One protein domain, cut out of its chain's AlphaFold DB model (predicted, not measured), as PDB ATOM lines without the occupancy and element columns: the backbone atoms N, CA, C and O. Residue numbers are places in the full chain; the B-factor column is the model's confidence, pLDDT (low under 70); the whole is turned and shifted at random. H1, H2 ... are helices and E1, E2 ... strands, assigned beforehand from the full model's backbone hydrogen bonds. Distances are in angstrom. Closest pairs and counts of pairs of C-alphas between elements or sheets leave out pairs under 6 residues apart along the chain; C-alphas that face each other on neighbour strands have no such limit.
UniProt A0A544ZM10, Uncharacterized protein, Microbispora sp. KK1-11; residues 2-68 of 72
ATOM      1  N   THR A   2     253.643 494.975 371.825       89.75
ATOM      2  CA  THR A   2     253.829 495.461 373.210       89.75
ATOM      3  C   THR A   2     254.717 494.570 374.089       89.75
ATOM      4  O   THR A   2     255.589 495.073 374.786       89.75
ATOM      5  N   VAL A   3     254.560 493.244 374.020       92.88
ATOM      6  CA  VAL A   3     255.357 492.297 374.828       92.88
ATOM      7  C   VAL A   3     256.852 492.380 374.501       92.88
ATOM      8  O   VAL A   3     257.678 492.410 375.406       92.88
ATOM      9  N   LEU A   4     257.206 492.490 373.216       93.06
ATOM     10  CA  LEU A   4     258.600 492.636 372.779       93.06
ATOM     11  C   LEU A   4     259.234 493.919 373.326       93.06
ATOM     12  O   LEU A   4     260.356 493.880 373.819       93.06
ATOM     13  N   VAL A   5     258.501 495.034 373.300       93.62
ATOM     14  CA  VAL A   5     258.978 496.313 373.847       93.62
ATOM     15  C   VAL A   5     259.230 496.211 375.354       93.62
ATOM     16  O   VAL A   5     260.254 496.692 375.833       93.62
ATOM     17  N   ILE A   6     258.349 495.533 376.097       94.56
ATOM     18  CA  ILE A   6     258.516 495.325 377.545       94.56
ATOM     19  C   ILE A   6     259.759 494.475 377.836       94.56
ATOM     20  O   ILE A   6     260.558 494.838 378.700       94.56
ATOM     21  N   ILE A   7     259.957 493.376 377.101       94.75
ATOM     22  CA  ILE A   7     261.122 492.496 377.281       94.75
ATOM     23  C   ILE A   7     262.423 493.258 377.005       94.75
ATOM     24  O   ILE A   7     263.351 493.197 377.811       94.75
ATOM     25  N   ILE A   8     262.480 494.012 375.905       94.69
ATOM     26  CA  ILE A   8     263.659 494.811 375.543       94.69
ATOM     27  C   ILE A   8     263.931 495.881 376.608       94.69
ATOM     28  O   ILE A   8     265.073 496.045 377.036       94.69
ATOM     29  N   GLY A   9     262.891 496.566 377.092       94.12
ATOM     30  CA  GLY A   9     263.020 497.563 378.157       94.12
ATOM     31  C   GLY A   9     263.587 496.977 379.453       94.12
ATOM     32  O   GLY A   9     264.524 497.538 380.026       94.12
ATOM     33  N   LEU A  10     263.084 495.818 379.887       93.00
ATOM     34  CA  LEU A  10     263.584 495.123 381.078       93.00
ATOM     35  C   LEU A  10     265.028 494.641 380.907       93.00
ATOM     36  O   LEU A  10     265.821 494.758 381.842       93.00
ATOM     37  N   ALA A  11     265.386 494.140 379.722       91.56
ATOM     38  CA  ALA A  11     266.744 493.695 379.426       91.56
ATOM     39  C   ALA A  11     267.749 494.856 379.478       91.56
ATOM     40  O   ALA A  11     268.801 494.730 380.104       91.56
ATOM     41  N   LEU A  12     267.410 496.007 378.886       93.44
ATOM     42  CA  LEU A  12     268.253 497.205 378.927       93.44
ATOM     43  C   LEU A  12     268.393 497.751 380.351       93.44
ATOM     44  O   LEU A  12     269.502 498.059 380.785       93.44
ATOM     45  N   TRP A  13     267.290 497.817 381.100       92.19
ATOM     46  CA  TRP A  13     267.306 498.269 382.492       92.19
ATOM     47  C   TRP A  13     268.146 497.346 383.384       92.19
ATOM     48  O   TRP A  13     268.999 497.808 384.147       92.19
ATOM     49  N   GLY A  14     267.943 496.032 383.265       88.12
ATOM     50  CA  GLY A  14     268.712 495.023 383.990       88.12
ATOM     51  C   GLY A  14     270.196 495.065 383.629       88.12
ATOM     52  O   GLY A  14     271.043 495.094 384.521       88.12
ATOM     53  N   GLY A  15     270.519 495.157 382.335       88.88
ATOM     54  CA  GLY A  15     271.890 495.289 381.843       88.88
ATOM     55  C   GLY A  15     272.588 496.537 382.384       88.88
ATOM     56  O   GLY A  15     273.679 496.437 382.944       88.88
ATOM     57  N   ALA A  16     271.936 497.702 382.315       89.12
ATOM     58  CA  ALA A  16     272.467 498.949 382.865       89.12
ATOM     59  C   ALA A  16     272.695 498.864 384.386       89.12
ATOM     60  O   ALA A  16     273.723 499.326 384.889       89.12
ATOM     61  N   TYR A  17     271.782 498.223 385.126       86.19
ATOM     62  CA  TYR A  17     271.939 498.004 386.565       86.19
ATOM     63  C   TYR A  17     273.143 497.113 386.893       86.19
ATOM     64  O   TYR A  17     273.918 497.431 387.802       86.19
ATOM     65  N   LEU A  18     273.330 496.022 386.146       86.25
ATOM     66  CA  LEU A  18     274.471 495.125 386.323       86.25
ATOM     67  C   LEU A  18     275.790 495.817 385.972       86.25
ATOM     68  O   LEU A  18     276.741 495.696 386.740       86.25
ATOM     69  N   ILE A  19     275.838 496.609 384.895       88.12
ATOM     70  CA  ILE A  19     277.017 497.416 384.536       88.12
ATOM     71  C   ILE A  19     277.336 498.427 385.642       88.12
ATOM     72  O   ILE A  19     278.489 498.568 386.046       88.12
ATOM     73  N   SER A  20     276.323 499.094 386.194       88.06
ATOM     74  CA  SER A  20     276.514 500.035 387.300       88.06
ATOM     75  C   SER A  20     277.030 499.336 388.566       88.06
ATOM     76  O   SER A  20     277.940 499.835 389.230       88.06
ATOM     77  N   CYS A  21     276.511 498.142 388.878       87.38
ATOM     78  CA  CYS A  21     277.019 497.301 389.967       87.38
ATOM     79  C   CYS A  21     278.426 496.762 389.691       87.38
ATOM     80  O   CYS A  21     279.182 496.545 390.639       87.38
ATOM     81  N   ALA A  22     278.784 496.569 388.421       84.94
ATOM     82  CA  ALA A  22     280.139 496.252 388.027       84.94
ATOM     83  C   ALA A  22     281.034 497.460 388.312       84.94
ATOM     84  O   ALA A  22     281.922 497.370 389.137       84.94
ATOM     85  N   LEU A  23     280.778 498.635 387.752       87.38
ATOM     86  CA  LEU A  23     281.644 499.801 387.964       87.38
ATOM     87  C   LEU A  23     281.758 500.193 389.449       87.38
ATOM     88  O   LEU A  23     282.868 500.380 389.955       87.38
ATOM     89  N   HIS A  24     280.635 500.200 390.172       88.25
ATOM     90  CA  HIS A  24     280.553 500.608 391.576       88.25
ATOM     91  C   HIS A  24     280.012 499.474 392.461       88.25
ATOM     92  O   HIS A  24     278.846 499.493 392.872       88.25
ATOM     93  N   PRO A  25     280.853 498.483 392.814       86.62
ATOM     94  CA  PRO A  25     280.394 497.296 393.531       86.62
ATOM     95  C   PRO A  25     280.098 497.553 395.014       86.62
ATOM     96  O   PRO A  25     279.409 496.762 395.665       86.62
ATOM     97  N   TYR A  26     280.584 498.670 395.556       89.69
ATOM     98  CA  TYR A  26     280.498 499.003 396.971       89.69
ATOM     99  C   TYR A  26     279.459 500.105 397.251       89.69
ATOM    100  O   TYR A  26     279.195 500.987 396.436       89.69
ATOM    101  N   ILE A  27     278.867 500.051 398.440       89.81
ATOM    102  CA  ILE A  27     278.060 501.100 399.073       89.81
ATOM    103  C   ILE A  27     278.619 501.387 400.458       89.81
ATOM    104  O   ILE A  27     279.300 500.544 401.046       89.81
ATOM    105  N   ALA A  28     278.301 502.555 401.008       90.88
ATOM    106  CA  ALA A  28     278.627 502.860 402.393       90.88
ATOM    107  C   ALA A  28     278.004 501.814 403.334       90.88
ATOM    108  O   ALA A  28     276.863 501.375 403.153       90.88
ATOM    109  N   CYS A  29     278.755 501.400 404.355       89.00
ATOM    110  CA  CYS A  29     278.202 500.552 405.404       89.00
ATOM    111  C   CYS A  29     277.049 501.293 406.099       89.00
ATOM    112  O   CYS A  29     277.254 502.382 406.617       89.00
ATOM    113  N   GLY A  30     275.853 500.703 406.176       86.00
ATOM    114  CA  GLY A  30     274.687 501.374 406.771       86.00
ATOM    115  C   GLY A  30     274.822 501.708 408.264       86.00
ATOM    116  O   GLY A  30     274.096 502.560 408.761       86.00
ATOM    117  N   ARG A  31     275.755 501.063 408.981       86.75
ATOM    118  CA  ARG A  31     275.980 501.292 410.416       86.75
ATOM    119  C   ARG A  31     276.917 502.475 410.666       86.75
ATOM    120  O   ARG A  31     276.526 503.401 411.358       86.75
ATOM    121  N   CYS A  32     278.120 502.459 410.089       88.19
ATOM    122  CA  CYS A  32     279.085 503.556 410.244       88.19
ATOM    123  C   CYS A  32     278.966 504.634 409.154       88.19
ATOM    124  O   CYS A  32     279.758 505.566 409.135       88.19
ATOM    125  N   LYS A  33     278.041 504.483 408.198       88.06
ATOM    126  CA  LYS A  33     277.815 505.385 407.053       88.06
ATOM    127  C   LYS A  33     279.080 505.742 406.256       88.06
ATOM    128  O   LYS A  33     279.187 506.834 405.722       88.06
ATOM    129  N   GLY A  34     280.040 504.820 406.155       86.31
ATOM    130  CA  GLY A  34     281.317 505.076 405.471       86.31
ATOM    131  C   GLY A  34     282.460 505.532 406.377       86.31
ATOM    132  O   GLY A  34     283.606 505.484 405.948       86.31
ATOM    133  N   ASN A  35     282.188 505.860 407.643       86.62
ATOM    134  CA  ASN A  35     283.184 506.413 408.563       86.62
ATOM    135  C   ASN A  35     284.208 505.394 409.095       86.62
ATOM    136  O   ASN A  35     285.124 505.764 409.813       86.62
ATOM    137  N   LYS A  36     284.045 504.100 408.772       88.50
ATOM    138  CA  LYS A  36     284.886 502.957 409.203       88.50
ATOM    139  C   LYS A  36     284.886 502.670 410.710       88.50
ATOM    140  O   LYS A  36     285.051 501.518 411.094       88.50
ATOM    141  N   GLN A  37     284.583 503.666 411.530       88.81
ATOM    142  CA  GLN A  37     284.583 503.623 412.984       88.81
ATOM    143  C   GLN A  37     283.157 503.775 413.538       88.81
ATOM    144  O   GLN A  37     282.285 504.376 412.899       88.81
ATOM    145  N   LEU A  38     282.911 503.205 414.716       86.38
ATOM    146  CA  LEU A  38     281.750 503.504 415.552       86.38
ATOM    147  C   LEU A  38     282.217 504.183 416.833       86.38
ATOM    148  O   LEU A  38     283.070 503.652 417.540       86.38
ATOM    149  N   TYR A  39     281.599 505.317 417.140       83.94
ATOM    150  CA  TYR A  39     281.757 505.984 418.423       83.94
ATOM    151  C   TYR A  39     280.868 505.311 419.464       83.94
ATOM    152  O   TYR A  39     279.724 504.937 419.173       83.94
ATOM    153  N   SER A  40     281.412 505.134 420.661       78.56
ATOM    154  CA  SER A  40     280.658 504.656 421.810       78.56
ATOM    155  C   SER A  40     279.700 505.745 422.276       78.56
ATOM    156  O   SER A  40     280.081 506.905 422.403       78.56
ATOM    157  N   THR A  41     278.456 505.376 422.564       79.69
ATOM    158  CA  THR A  41     277.484 506.271 423.205       79.69
ATOM    159  C   THR A  41     277.746 506.448 424.701       79.69
ATOM    160  O   THR A  41     277.171 507.345 425.302       79.69
ATOM    161  N   SER A  42     278.575 505.594 425.310       81.31
ATOM    162  CA  SER A  42     278.799 505.578 426.764       81.31
ATOM    163  C   SER A  42     280.046 506.337 427.214       81.31
ATOM    164  O   SER A  42     280.130 506.706 428.376       81.31
ATOM    165  N   PHE A  43     281.014 506.553 426.322       76.06
ATOM    166  CA  PHE A  43     282.252 507.264 426.633       76.06
ATOM    167  C   PHE A  43     282.564 508.237 425.504       76.06
ATOM    168  O   PHE A  43     282.842 507.819 424.376       76.06
ATOM    169  N   GLU A  44     282.519 509.530 425.814       77.50
ATOM    170  CA  GLU A  44     282.897 510.581 424.873       77.50
ATOM    171  C   GLU A  44     284.357 510.392 424.440       77.50
ATOM    172  O   GLU A  44     285.260 510.241 425.260       77.50
ATOM    173  N   GLY A  45     284.581 510.325 423.125       74.81
ATOM    174  CA  GLY A  45     285.905 510.117 422.531       74.81
ATOM    175  C   GLY A  45     286.328 508.656 422.341       74.81
ATOM    176  O   GLY A  45     287.291 508.409 421.618       74.81
ATOM    177  N   ALA A  46     285.606 507.675 422.893       83.19
ATOM    178  CA  ALA A  46     285.887 506.268 422.621       83.19
ATOM    179  C   ALA A  46     285.318 505.860 421.253       83.19
ATOM    180  O   ALA A  46     284.112 505.952 421.008       83.19
ATOM    181  N   TYR A  47     286.179 505.373 420.366       85.44
ATOM    182  CA  TYR A  47     285.792 504.822 419.071       85.44
ATOM    183  C   TYR A  47     286.426 503.451 418.868       85.44
ATOM    184  O   TYR A  47     287.538 503.185 419.315       85.44
ATOM    185  N   GLY A  48     285.702 502.572 418.188       86.81
ATOM    186  CA  GLY A  48     286.208 501.281 417.745       86.81
ATOM    187  C   GLY A  48     285.958 501.090 416.259       86.81
ATOM    188  O   GLY A  48     285.144 501.794 415.652       86.81
ATOM    189  N   ASP A  49     286.629 500.114 415.660       89.69
ATOM    190  CA  ASP A  49     286.311 499.706 414.299       89.69
ATOM    191  C   ASP A  49     284.854 499.267 414.188       89.69
ATOM    192  O   ASP A  49     284.277 498.612 415.062       89.69
ATOM    193  N   CYS A  50     284.232 499.623 413.067       88.94
ATOM    194  CA  CYS A  50     282.866 499.225 412.806       88.94
ATOM    195  C   CYS A  50     282.780 497.708 412.683       88.94
ATOM    196  O   CYS A  50     283.073 497.162 411.622       88.94
ATOM    197  N   TRP A  51     282.284 497.032 413.718       85.81
ATOM    198  CA  TRP A  51     282.137 495.572 413.761       85.81
ATOM    199  C   TRP A  51     281.374 494.984 412.562       85.81
ATOM    200  O   TRP A  51     281.632 493.860 412.142       85.81
ATOM    201  N   ARG A  52     280.458 495.754 411.956       85.69
ATOM    202  CA  ARG A  52     279.662 495.318 410.797       85.69
ATOM    203  C   ARG A  52     280.468 495.263 409.495       85.69
ATOM    204  O   ARG A  52     280.174 494.430 408.646       85.69
ATOM    205  N   CYS A  53     281.417 496.179 409.307       87.25
ATOM    206  CA  CYS A  53     282.258 496.248 408.102       87.25
ATOM    207  C   CYS A  53     283.741 495.976 408.384       87.25
ATOM    208  O   CYS A  53     284.551 496.067 407.469       87.25
ATOM    209  N   LYS A  54     284.093 495.657 409.635       86.75
ATOM    210  CA  LYS A  54     285.456 495.414 410.120       86.75
ATOM    211  C   LYS A  54     286.446 496.500 409.670       86.75
ATOM    212  O   LYS A  54     287.462 496.198 409.065       86.75
ATOM    213  N   GLY A  55     286.087 497.773 409.854       84.94
ATOM    214  CA  GLY A  55     286.957 498.907 409.494       84.94
ATOM    215  C   GLY A  55     287.030 499.253 407.996       84.94
ATOM    216  O   GLY A  55     287.624 500.261 407.623       84.94
ATOM    217  N   THR A  56     286.376 498.504 407.100       87.00
ATOM    218  CA  THR A  56     286.420 498.811 405.651       87.00
ATOM    219  C   THR A  56     285.545 500.004 405.246       87.00
ATOM    220  O   THR A  56     285.763 500.620 404.204       87.00
ATOM    221  N   GLY A  57     284.523 500.339 406.042       87.06
ATOM    222  CA  GLY A  57     283.570 501.429 405.772       87.06
ATOM    223  C   GLY A  57     282.596 501.152 404.622       87.06
ATOM    224  O   GLY A  57     281.688 501.945 404.369       87.06
ATOM    225  N   ARG A  58     282.724 500.007 403.951       88.69
ATOM    226  CA  ARG A  58     281.980 499.666 402.738       88.69
ATOM    227  C   ARG A  58     281.274 498.317 402.870       88.69
ATOM    228  O   ARG A  58     281.661 497.465 403.660       88.69
ATOM    229  N   LYS A  59     280.196 498.138 402.113       89.06
ATOM    230  CA  LYS A  59     279.448 496.884 401.950       89.06
ATOM    231  C   LYS A  59     279.221 496.663 400.459       89.06
ATOM    232  O   LYS A  59     279.017 497.629 399.734       89.06
ATOM    233  N   ARG A  60     279.211 495.419 399.981       88.25
ATOM    234  CA  ARG A  60     278.865 495.154 398.578       88.25
ATOM    235  C   ARG A  60     277.381 495.265 398.280       88.25
ATOM    236  O   ARG A  60     276.537 494.891 399.099       88.25
ATOM    237  N   ARG A  61     277.085 495.750 397.075       87.62
ATOM    238  CA  ARG A  61     275.743 495.731 396.483       87.62
ATOM    239  C   ARG A  61     275.335 494.297 396.146       87.62
ATOM    240  O   ARG A  61     276.179 493.477 395.795       87.62
ATOM    241  N   ALA A  62     274.034 494.011 396.199       84.31
ATOM    242  CA  ALA A  62     273.503 492.699 395.824       84.31
ATOM    243  C   ALA A  62     273.819 492.359 394.357       84.31
ATOM    244  O   ALA A  62     274.347 491.285 394.093       84.31
ATOM    245  N   GLY A  63     273.613 493.303 393.430       82.38
ATOM    246  CA  GLY A  63     273.968 493.118 392.018       82.38
ATOM    247  C   GLY A  63     275.455 492.827 391.801       82.38
ATOM    248  O   GLY A  63     275.793 491.969 390.999       82.38
ATOM    249  N   ALA A  64     276.341 493.458 392.582       86.31
ATOM    250  CA  ALA A  64     277.781 493.198 392.531       86.31
ATOM    251  C   ALA A  64     278.146 491.795 393.045       86.31
ATOM    252  O   ALA A  64     279.039 491.153 392.502       86.31
ATOM    253  N   LYS A  65     277.422 491.304 394.062       84.50
ATOM    254  CA  LYS A  65     277.576 489.940 394.583       84.50
ATOM    255  C   LYS A  65     277.155 488.887 393.555       84.50
ATOM    256  O   LYS A  65     277.824 487.872 393.435       84.50
ATOM    257  N   ILE A  66     276.081 489.141 392.803       83.50
ATOM    258  CA  ILE A  66     275.584 488.222 391.764       83.50
ATOM    259  C   ILE A  66     276.607 488.064 390.632       83.50
ATOM    260  O   ILE A  66     276.825 486.956 390.161       83.50
ATOM    261  N   ILE A  67     277.274 489.149 390.234       85.31
ATOM    262  CA  ILE A  67     278.310 489.121 389.187       85.31
ATOM    263  C   ILE A  67     279.709 488.751 389.718       85.31
ATOM    264  O   ILE A  67     280.686 488.884 388.988       85.31
ATOM    265  N   GLY A  68     279.831 488.361 390.994       81.62
ATOM    266  CA  GLY A  68     281.105 487.967 391.610       81.62
ATOM    267  C   GLY A  68     282.138 489.091 391.738       81.62
ATOM    268  O   GLY A  68     283.327 488.828 391.901       81.62
TER     269      GLY A  68
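What this domain is: This is residues 2 to 68 of the 72 residues of an uncharacterized protein of Microbispora sp. KK1-11 (UniProt A0A544ZM10). A long, thin rod: the straight helix H1 makes one end, with residues 2 to 13 sticking out free, and beyond it two small two-stranded ladders follow one another, first E1 with E4, then the hairpin of E2 and E3 at the far end. The printed part runs out through E1 and E2, turns, and folds back through E3 and E4 to the short helix H2, which packs on residues 17 to 22 of H1. The 67 printed residues hold two named helices and four named strands, in the order H1, E1, E2, E3, E4, H2; both sheets are antiparallel and the class is mixed, helices and strands. The whole is extended, with a radius of gyration of the C-alphas of 18.2 A and spans of 62 by 21 by 13 A.

Where its parts are: H1, residues 2 to 23, begins at C-alpha 2 (253.829, 495.461, 373.210) and is 31.8 A long. E1 is residues 26 to 28, 6.9 A; E2 is residues 37 to 39, 6.6 A, starting at C-alpha 37 (284.583, 503.623, 412.984). E3 is residues 47 to 49, 7.0 A, and E4 residues 58 to 60, 6.9 A. H2, residues 62 to 66, 6.4 A, ends at C-alpha 66 (275.584, 488.222, 391.764).

How they stand to each other: H1 touches H2 with residues 17 to 22 alone; the closest C-alphas, of Cys 21 and Ala 64, are 4.9 A apart. E1 and E4 are antiparallel at 136 degrees, with N 27 and O 59 within hydrogen-bond range at 2.8 A. The hairpin E2 and E3 is antiparallel at 149 degrees, with N 38 and O 48 at 2.8 A. E1 and E2 are apart, as are E3 and E4. In H1 and H2 every O i to N i+4 pair is within hydrogen-bond range.

The domain as a whole: The C-alphas farthest apart, of Thr 2 and Phe 43, are 61.7 A apart. The printed part has no cut. The links H1 to E1 and E4 to H2 are tight, the other three short, and no link is long. The mean pLDDT of the printed part is 87.2, and no printed residue is under 70.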